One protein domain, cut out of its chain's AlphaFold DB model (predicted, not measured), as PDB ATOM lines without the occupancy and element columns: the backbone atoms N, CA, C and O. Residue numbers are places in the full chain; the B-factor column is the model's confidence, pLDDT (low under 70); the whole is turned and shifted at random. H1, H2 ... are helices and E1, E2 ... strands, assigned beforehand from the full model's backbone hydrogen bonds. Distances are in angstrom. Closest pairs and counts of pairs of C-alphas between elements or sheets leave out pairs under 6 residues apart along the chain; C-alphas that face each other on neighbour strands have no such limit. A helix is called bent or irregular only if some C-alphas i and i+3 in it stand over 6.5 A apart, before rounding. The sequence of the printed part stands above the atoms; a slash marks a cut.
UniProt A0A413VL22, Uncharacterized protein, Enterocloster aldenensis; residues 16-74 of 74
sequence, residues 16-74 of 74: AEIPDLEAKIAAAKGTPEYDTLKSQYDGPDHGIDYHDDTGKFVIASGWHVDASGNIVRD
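AT A GLANCE: This is residues 16 to 74 of the 74 residues of an uncharacterized protein of Enterocloster aldenensis (UniProt A0A413VL22). Three hairpins follow one another: a helical hairpin of H1 and H2, a strand hairpin of E1 and E2 packed near the open end of the two helices, H1 nearer E2 and H2 nearer E1, and a small strand hairpin of E3 and E4 at the far end from the H1 to H2 link. The printed part has 59 residues, in the order H1, H2, E1, E2, E3, E4, with two antiparallel two-stranded sheets. The class is mixed, helices and strands; the whole is compact, with a radius of gyration of the C-alphas of 11.6 A, yet elongated, spanning 35 by 19 by 18 A.

IN THESE COORDINATES: Find C-alpha 16 at (-29.326, 22.952, -4.164); from there H1, residues 16 to 28, runs 19.7 A. It is irregular, but only just: C-alphas 16 and 19 are 6.9 A apart. H2, residues 33 to 41, runs 12.8 A. E1, residues 48 to 51, starts at C-alpha 48 (-39.517, 15.733, -0.843) and runs 9.8 A; E2, residues 56 to 59, runs 10.2 A. E3 is residues 63 to 65, and E4, residues 71 to 73, ends at C-alpha 73 (-37.208, 8.085, -7.867).

HOW THE PARTS SIT: H1 touches H2 with residues 25 to 28 alone, opposite ways at a shallow tilt of 25 degrees; the closest C-alphas, of Ala 28 and Tyr 34, are 4.9 A apart. O i to N i+4 pairs are within hydrogen-bond range in 8 of 9 for H1 and 4 of 5 for H2. In E1 and E2, look at N 49 and O 58, 2.8 A; in E3 and E4, at N 64 and O 72, 2.9 A. The closest C-alphas of H1 and E2, Glu 22 and Lys 56, are 6.0 A apart. H1 and E4 are apart.

THE WHOLE: The C-alphas farthest apart, Gly 30 and Ala 67, are 35.9 A apart. The printed part has no cut and no long link. Residues 43 to 44 of the model have pLDDT under 70.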
ATOM      1  N   ALA A  16     -29.801  21.580  -4.317       91.00
ATOM      2  CA  ALA A  16     -29.326  22.952  -4.164       91.00
ATOM      3  C   ALA A  16     -30.464  23.985  -4.050       91.00
ATOM      4  O   ALA A  16     -30.232  25.079  -3.540       91.00
ATOM      5  N   GLU A  17     -31.678  23.657  -4.505       89.25
ATOM      6  CA  GLU A  17     -32.863  24.520  -4.397       89.25
ATOM      7  C   GLU A  17     -33.535  24.398  -3.018       89.25
ATOM      8  O   GLU A  17     -34.245  25.313  -2.605       89.25
ATOM      9  N   ILE A  18     -33.274  23.318  -2.268       89.25
ATOM     10  CA  ILE A  18     -33.896  23.053  -0.959       89.25
ATOM     11  C   ILE A  18     -33.738  24.220   0.027       89.25
ATOM     12  O   ILE A  18     -34.756  24.645   0.568       89.25
ATOM     13  N   PRO A  19     -32.545  24.812   0.243       90.31
ATOM     14  CA  PRO A  19     -32.401  25.918   1.193       90.31
ATOM     15  C   PRO A  19     -33.227  27.155   0.808       90.31
ATOM     16  O   PRO A  19     -33.735  27.863   1.677       90.31
ATOM     17  N   ASP A  20     -33.373  27.419  -0.494       90.06
ATOM     18  CA  ASP A  20     -34.181  28.532  -1.003       90.06
ATOM     19  C   ASP A  20     -35.681  28.254  -0.825       90.06
ATOM     20  O   ASP A  20     -36.438  29.140  -0.425       90.06
ATOM     21  N   LEU A  21     -36.110  27.004  -1.039       87.94
ATOM     22  CA  LEU A  21     -37.479  26.558  -0.775       87.94
ATOM     23  C   LEU A  21     -37.824  26.633   0.718       87.94
ATOM     24  O   LEU A  21     -38.883  27.153   1.071       87.94
ATOM     25  N   GLU A  22     -36.928  26.180   1.599       90.38
ATOM     26  CA  GLU A  22     -37.089  26.297   3.054       90.38
ATOM     27  C   GLU A  22     -37.246  27.766   3.468       90.38
ATOM     28  O   GLU A  22     -38.164  28.101   4.221       90.38
ATOM     29  N   ALA A  23     -36.413  28.661   2.927       90.50
ATOM     30  CA  ALA A  23     -36.501  30.096   3.190       90.50
ATOM     31  C   ALA A  23     -37.813  30.710   2.671       90.50
ATOM     32  O   ALA A  23     -38.430  31.514   3.373       90.50
ATOM     33  N   LYS A  24     -38.273  30.317   1.478       88.44
ATOM     34  CA  LYS A  24     -39.551  30.769   0.901       88.44
ATOM     35  C   LYS A  24     -40.748  30.325   1.731       88.44
ATOM     36  O   LYS A  24     -41.610  31.149   2.027       88.44
ATOM     37  N   ILE A  25     -40.796  29.058   2.138       87.81
ATOM     38  CA  ILE A  25     -41.885  28.543   2.978       87.81
ATOM     39  C   ILE A  25     -41.849  29.191   4.364       87.81
ATOM     40  O   ILE A  25     -42.891  29.598   4.875       87.81
ATOM     41  N   ALA A  26     -40.661  29.366   4.949       89.00
ATOM     42  CA  ALA A  26     -40.512  30.082   6.211       89.00
ATOM     43  C   ALA A  26     -40.993  31.541   6.109       89.00
ATOM     44  O   ALA A  26     -41.667  32.019   7.019       89.00
ATOM     45  N   ALA A  27     -40.702  32.230   5.002       90.19
ATOM     46  CA  ALA A  27     -41.164  33.595   4.751       90.19
ATOM     47  C   ALA A  27     -42.680  33.677   4.505       90.19
ATOM     48  O   ALA A  27     -43.316  34.648   4.911       90.19
ATOM     49  N   ALA A  28     -43.263  32.657   3.874       87.44
ATOM     50  CA  ALA A  28     -44.702  32.552   3.657       87.44
ATOM     51  C   ALA A  28     -45.469  32.097   4.909       87.44
ATOM     52  O   ALA A  28     -46.696  32.129   4.919       87.44
ATOM     53  N   LYS A  29     -44.790  31.671   5.984       86.06
ATOM     54  CA  LYS A  29     -45.446  31.146   7.185       86.06
ATOM     55  C   LYS A  29     -46.383  32.187   7.802       86.06
ATOM     56  O   LYS A  29     -45.967  33.273   8.196       86.06
ATOM     57  N   GLY A  30     -47.663  31.828   7.912       84.38
ATOM     58  CA  GLY A  30     -48.721  32.719   8.400       84.38
ATOM     59  C   GLY A  30     -49.406  33.556   7.313       84.38
ATOM     60  O   GLY A  30     -50.318  34.316   7.638       84.38
ATOM     61  N   THR A  31     -49.020  33.406   6.042       89.19
ATOM     62  CA  THR A  31     -49.762  33.942   4.894       89.19
ATOM     63  C   THR A  31     -50.598  32.840   4.225       89.19
ATOM     64  O   THR A  31     -50.299  31.655   4.381       89.19
ATOM     65  N   PRO A  32     -51.634  33.195   3.441       85.38
ATOM     66  CA  PRO A  32     -52.399  32.223   2.650       85.38
ATOM     67  C   PRO A  32     -51.558  31.474   1.600       85.38
ATOM     68  O   PRO A  32     -51.975  30.437   1.088       85.38
ATOM     69  N   GLU A  33     -50.384  32.005   1.251       83.31
ATOM     70  CA  GLU A  33     -49.473  31.404   0.276       83.31
ATOM     71  C   GLU A  33     -48.710  30.212   0.865       83.31
ATOM     72  O   GLU A  33     -48.200  29.394   0.102       83.31
ATOM     73  N   TYR A  34     -48.671  30.076   2.197       84.94
ATOM     74  CA  TYR A  34     -48.002  28.977   2.891       84.94
ATOM     75  C   TYR A  34     -48.495  27.606   2.425       84.94
ATOM     76  O   TYR A  34     -47.705  26.799   1.940       84.94
ATOM     77  N   ASP A  35     -49.805  27.361   2.507       82.44
ATOM     78  CA  ASP A  35     -50.412  26.091   2.099       82.44
ATOM     79  C   ASP A  35     -50.236  25.832   0.599       82.44
ATOM     80  O   ASP A  35     -50.003  24.702   0.180       82.44
ATOM     81  N   THR A  36     -50.274  26.890  -0.217       84.12
ATOM     82  CA  THR A  36     -50.111  26.780  -1.675       84.12
ATOM     83  C   THR A  36     -48.675  26.430  -2.060       84.12
ATOM     84  O   THR A  36     -48.464  25.629  -2.971       84.12
ATOM     85  N   LEU A  37     -47.681  27.022  -1.394       82.31
ATOM     86  CA  LEU A  37     -46.270  26.688  -1.591       82.31
ATOM     87  C   LEU A  37     -45.979  25.287  -1.071       82.31
ATOM     88  O   LEU A  37     -45.350  24.501  -1.770       82.31
ATOM     89  N   LYS A  38     -46.488  24.945   0.114       82.12
ATOM     90  CA  LYS A  38     -46.327  23.611   0.681       82.12
ATOM     91  C   LYS A  38     -46.891  22.550  -0.263       82.12
ATOM     92  O   LYS A  38     -46.133  21.694  -0.689       82.12
ATOM     93  N   SER A  39     -48.143  22.654  -0.710       81.69
ATOM     94  CA  SER A  39     -48.746  21.659  -1.616       81.69
ATOM     95  C   SER A  39     -48.079  21.521  -2.994       81.69
ATOM     96  O   SER A  39     -48.356  20.545  -3.681       81.69
ATOM     97  N   GLN A  40     -47.237  22.466  -3.425       79.50
ATOM     98  CA  GLN A  40     -46.486  22.345  -4.685       79.50
ATOM     99  C   GLN A  40     -45.228  21.481  -4.566       79.50
ATOM    100  O   GLN A  40     -44.719  21.008  -5.581       79.50
ATOM    101  N   TYR A  41     -44.702  21.328  -3.351       77.25
ATOM    102  CA  TYR A  41     -43.416  20.680  -3.100       77.25
ATOM    103  C   TYR A  41     -43.522  19.513  -2.116       77.25
ATOM    104  O   TYR A  41     -42.703  18.610  -2.171       77.25
ATOM    105  N   ASP A  42     -44.512  19.532  -1.227       76.25
ATOM    106  CA  ASP A  42     -44.761  18.534  -0.191       76.25
ATOM    107  C   ASP A  42     -45.504  17.327  -0.774       76.25
ATOM    108  O   ASP A  42     -46.678  17.425  -1.150       76.25
ATOM    109  N   GLY A  43     -44.817  16.187  -0.848       68.81
ATOM    110  CA  GLY A  43     -45.433  14.896  -1.119       68.81
ATOM    111  C   GLY A  43     -44.583  13.933  -1.956       68.81
ATOM    112  O   GLY A  43     -43.641  14.323  -2.655       68.81
ATOM    113  N   PRO A  44     -44.969  12.641  -1.974       66.81
ATOM    114  CA  PRO A  44     -44.203  11.572  -2.612       66.81
ATOM    115  C   PRO A  44     -44.114  11.693  -4.137       66.81
ATOM    116  O   PRO A  44     -43.272  11.029  -4.731       66.81
ATOM    117  N   ASP A  45     -44.956  12.516  -4.768       72.38
ATOM    118  CA  ASP A  45     -44.906  12.816  -6.205       72.38
ATOM    119  C   ASP A  45     -43.795  13.824  -6.562       72.38
ATOM    120  O   ASP A  45     -43.336  13.874  -7.705       72.38
ATOM    121  N   HIS A  46     -43.320  14.601  -5.585       75.12
ATOM    122  CA  HIS A  46     -42.276  15.620  -5.754       75.12
ATOM    123  C   HIS A  46     -40.914  15.185  -5.195       75.12
ATOM    124  O   HIS A  46     -39.903  15.838  -5.453       75.12
ATOM    125  N   GLY A  47     -40.879  14.065  -4.468       81.81
ATOM    126  CA  GLY A  47     -39.660  13.463  -3.934       81.81
ATOM    127  C   GLY A  47     -39.122  14.108  -2.664       81.81
ATOM    128  O   GLY A  47     -38.082  13.675  -2.164       81.81
ATOM    129  N   ILE A  48     -39.833  15.093  -2.116       87.62
ATOM    130  CA  ILE A  48     -39.517  15.733  -0.843       87.62
ATOM    131  C   ILE A  48     -40.765  15.883   0.021       87.62
ATOM    132  O   ILE A  48     -41.866  16.069  -0.486       87.62
ATOM    133  N   ASP A  49     -40.563  15.834   1.331       87.50
ATOM    134  CA  ASP A  49     -41.595  16.041   2.342       87.50
ATOM    135  C   ASP A  49     -41.169  17.192   3.260       87.50
ATOM    136  O   ASP A  49     -40.017  17.266   3.707       87.50
ATOM    137  N   TYR A  50     -42.085  18.115   3.543       87.06
ATOM    138  CA  TYR A  50     -41.847  19.263   4.408       87.06
ATOM    139  C   TYR A  50     -42.255  18.968   5.854       87.06
ATOM    140  O   TYR A  50     -43.430  18.792   6.186       87.06
ATOM    141  N   HIS A  51     -41.283  19.005   6.759       88.75
ATOM    142  CA  HIS A  51     -41.506  18.879   8.194       88.75
ATOM    143  C   HIS A  51     -41.828  20.238   8.814       88.75
ATOM    144  O   HIS A  51     -40.930  21.049   9.051       88.75
ATOM    145  N   ASP A  52     -43.102  20.457   9.142       81.75
ATOM    146  CA  ASP A  52     -43.599  21.713   9.727       81.75
ATOM    147  C   ASP A  52     -42.946  22.045  11.083       81.75
ATOM    148  O   ASP A  52     -42.668  23.211  11.376       81.75
ATOM    149  N   ASP A  53     -42.635  21.014  11.879       84.38
ATOM    150  CA  ASP A  53     -41.991  21.146  13.191       84.38
ATOM    151  C   ASP A  53     -40.569  21.710  13.102       84.38
ATOM    152  O   ASP A  53     -40.148  22.500  13.948       84.38
ATOM    153  N   THR A  54     -39.810  21.308  12.080       86.56
ATOM    154  CA  THR A  54     -38.411  21.731  11.900       86.56
ATOM    155  C   THR A  54     -38.251  22.825  10.853       86.56
ATOM    156  O   THR A  54     -37.189  23.439  10.776       86.56
ATOM    157  N   GLY A  55     -39.280  23.049  10.039       85.38
ATOM    158  CA  GLY A  55     -39.259  23.934   8.886       85.38
ATOM    159  C   GLY A  55     -38.343  23.459   7.758       85.38
ATOM    160  O   GLY A  55     -37.781  24.297   7.056       85.38
ATOM    161  N   LYS A  56     -38.147  22.141   7.626       88.69
ATOM    162  CA  LYS A  56     -37.147  21.554   6.723       88.69
ATOM    163  C   LYS A  56     -37.752  20.584   5.731       88.69
ATOM    164  O   LYS A  56     -38.690  19.871   6.084       88.69
ATOM    165  N   PHE A  57     -37.156  20.502   4.548       89.75
ATOM    166  CA  PHE A  57     -37.458  19.426   3.611       89.75
ATOM    167  C   PHE A  57     -36.578  18.208   3.868       89.75
ATOM    168  O   PHE A  57     -35.380  18.317   4.135       89.75
ATOM    169  N   VAL A  58     -37.176  17.032   3.741       89.81
ATOM    170  CA  VAL A  58     -36.467  15.755   3.681       89.81
ATOM    171  C   VAL A  58     -36.769  15.080   2.357       89.81
ATOM    172  O   VAL A  58     -37.792  15.348   1.742       89.81
ATOM    173  N   ILE A  59     -35.881  14.195   1.917       88.56
ATOM    174  CA  ILE A  59     -36.133  13.372   0.737       88.56
ATOM    175  C   ILE A  59     -37.177  12.317   1.109       88.56
ATOM    176  O   ILE A  59     -37.020  11.613   2.111       88.56
ATOM    177  N   ALA A  60     -38.226  12.214   0.298       86.81
ATOM    178  CA  ALA A  60     -39.291  11.246   0.492       86.81
ATOM    179  C   ALA A  60     -38.755   9.810   0.348       86.81
ATOM    180  O   ALA A  60     -37.795   9.529  -0.373       86.81
ATOM    181  N   SER A  61     -39.387   8.854   1.023       84.81
ATOM    182  CA  SER A  61     -38.969   7.449   0.925       84.81
ATOM    183  C   SER A  61     -39.105   6.919  -0.512       84.81
ATOM    184  O   SER A  61     -40.136   7.113  -1.151       84.81
ATOM    185  N   GLY A  62     -38.081   6.215  -1.008       85.06
ATOM    186  CA  GLY A  62     -38.028   5.722  -2.396       85.06
ATOM    187  C   GLY A  62     -37.459   6.726  -3.406       85.06
ATOM    188  O   GLY A  62     -37.513   6.480  -4.609       85.06
ATOM    189  N   TRP A  63     -36.913   7.838  -2.915       89.88
ATOM    190  CA  TRP A  63     -36.224   8.850  -3.701       89.88
ATOM    191  C   TRP A  63     -34.758   8.961  -3.280       89.88
ATOM    192  O   TRP A  63     -34.400   8.694  -2.130       89.88
ATOM    193  N   HIS A  64     -33.902   9.357  -4.215       90.62
ATOM    194  CA  HIS A  64     -32.481   9.581  -3.984       90.62
ATOM    195  C   HIS A  64     -31.979  10.785  -4.785       90.62
ATOM    196  O   HIS A  64     -32.651  11.285  -5.684       90.62
ATOM    197  N   VAL A  65     -30.786  11.265  -4.441       91.50
ATOM    198  CA  VAL A  65     -30.117  12.352  -5.165       91.50
ATOM    199  C   VAL A  65     -29.196  11.743  -6.215       91.50
ATOM    200  O   VAL A  65     -28.294  10.977  -5.867       91.50
ATOM    201  N   ASP A  66     -29.416  12.070  -7.489       92.38
ATOM    202  CA  ASP A  66     -28.556  11.630  -8.590       92.38
ATOM    203  C   ASP A  66     -27.210  12.385  -8.601       92.38
ATOM    204  O   ASP A  66     -27.004  13.356  -7.873       92.38
ATOM    205  N   ALA A  67     -26.275  11.974  -9.464       91.94
ATOM    206  CA  ALA A  67     -24.960  12.614  -9.586       91.94
ATOM    207  C   ALA A  67     -25.022  14.118  -9.936       91.94
ATOM    208  O   ALA A  67     -24.090  14.864  -9.636       91.94
ATOM    209  N   SER A  68     -26.116  14.561 -10.554       91.25
ATOM    210  CA  SER A  68     -26.391  15.952 -10.920       91.25
ATOM    211  C   SER A  68     -27.080  16.748  -9.798       91.25
ATOM    212  O   SER A  68     -27.366  17.935  -9.968       91.25
ATOM    213  N   GLY A  69     -27.360  16.114  -8.657       89.00
ATOM    214  CA  GLY A  69     -28.016  16.741  -7.513       89.00
ATOM    215  C   GLY A  69     -29.543  16.774  -7.592       89.00
ATOM    216  O   GLY A  69     -30.160  17.428  -6.754       89.00
ATOM    217  N   ASN A  70     -30.172  16.114  -8.566       89.75
ATOM    218  CA  ASN A  70     -31.628  16.097  -8.672       89.75
ATOM    219  C   ASN A  70     -32.218  14.965  -7.838       89.75
ATOM    220  O   ASN A  70     -31.661  13.872  -7.753       89.75
ATOM    221  N   ILE A  71     -33.367  15.240  -7.235       87.88
ATOM    222  CA  ILE A  71     -34.122  14.274  -6.451       87.88
ATOM    223  C   ILE A  71     -34.967  13.456  -7.427       87.88
ATOM    224  O   ILE A  71     -35.884  13.972  -8.067       87.88
ATOM    225  N   VAL A  72     -34.605  12.186  -7.585       87.94
ATOM    226  CA  VAL A  72     -35.204  11.250  -8.541       87.94
ATOM    227  C   VAL A  72     -35.672   9.990  -7.828       87.94
ATOM    228  O   VAL A  72     -35.173   9.633  -6.760       87.94
ATOM    229  N   ARG A  73     -36.682   9.339  -8.398       84.38
ATOM    230  CA  ARG A  73     -37.208   8.085  -7.867       84.38
ATOM    231  C   ARG A  73     -36.256   6.945  -8.229       84.38
ATOM    232  O   ARG A  73     -35.721   6.951  -9.338       84.38
ATOM    233  N   ASP A  74     -36.043   6.024  -7.289       74.81
ATOM    234  CA  ASP A  74     -35.319   4.766  -7.541       74.81
ATOM    235  C   ASP A  74     -35.992   3.928  -8.646       74.81
ATOM    236  O   ASP A  74     -37.251   3.922  -8.706       74.81
TER     237      ASP A  74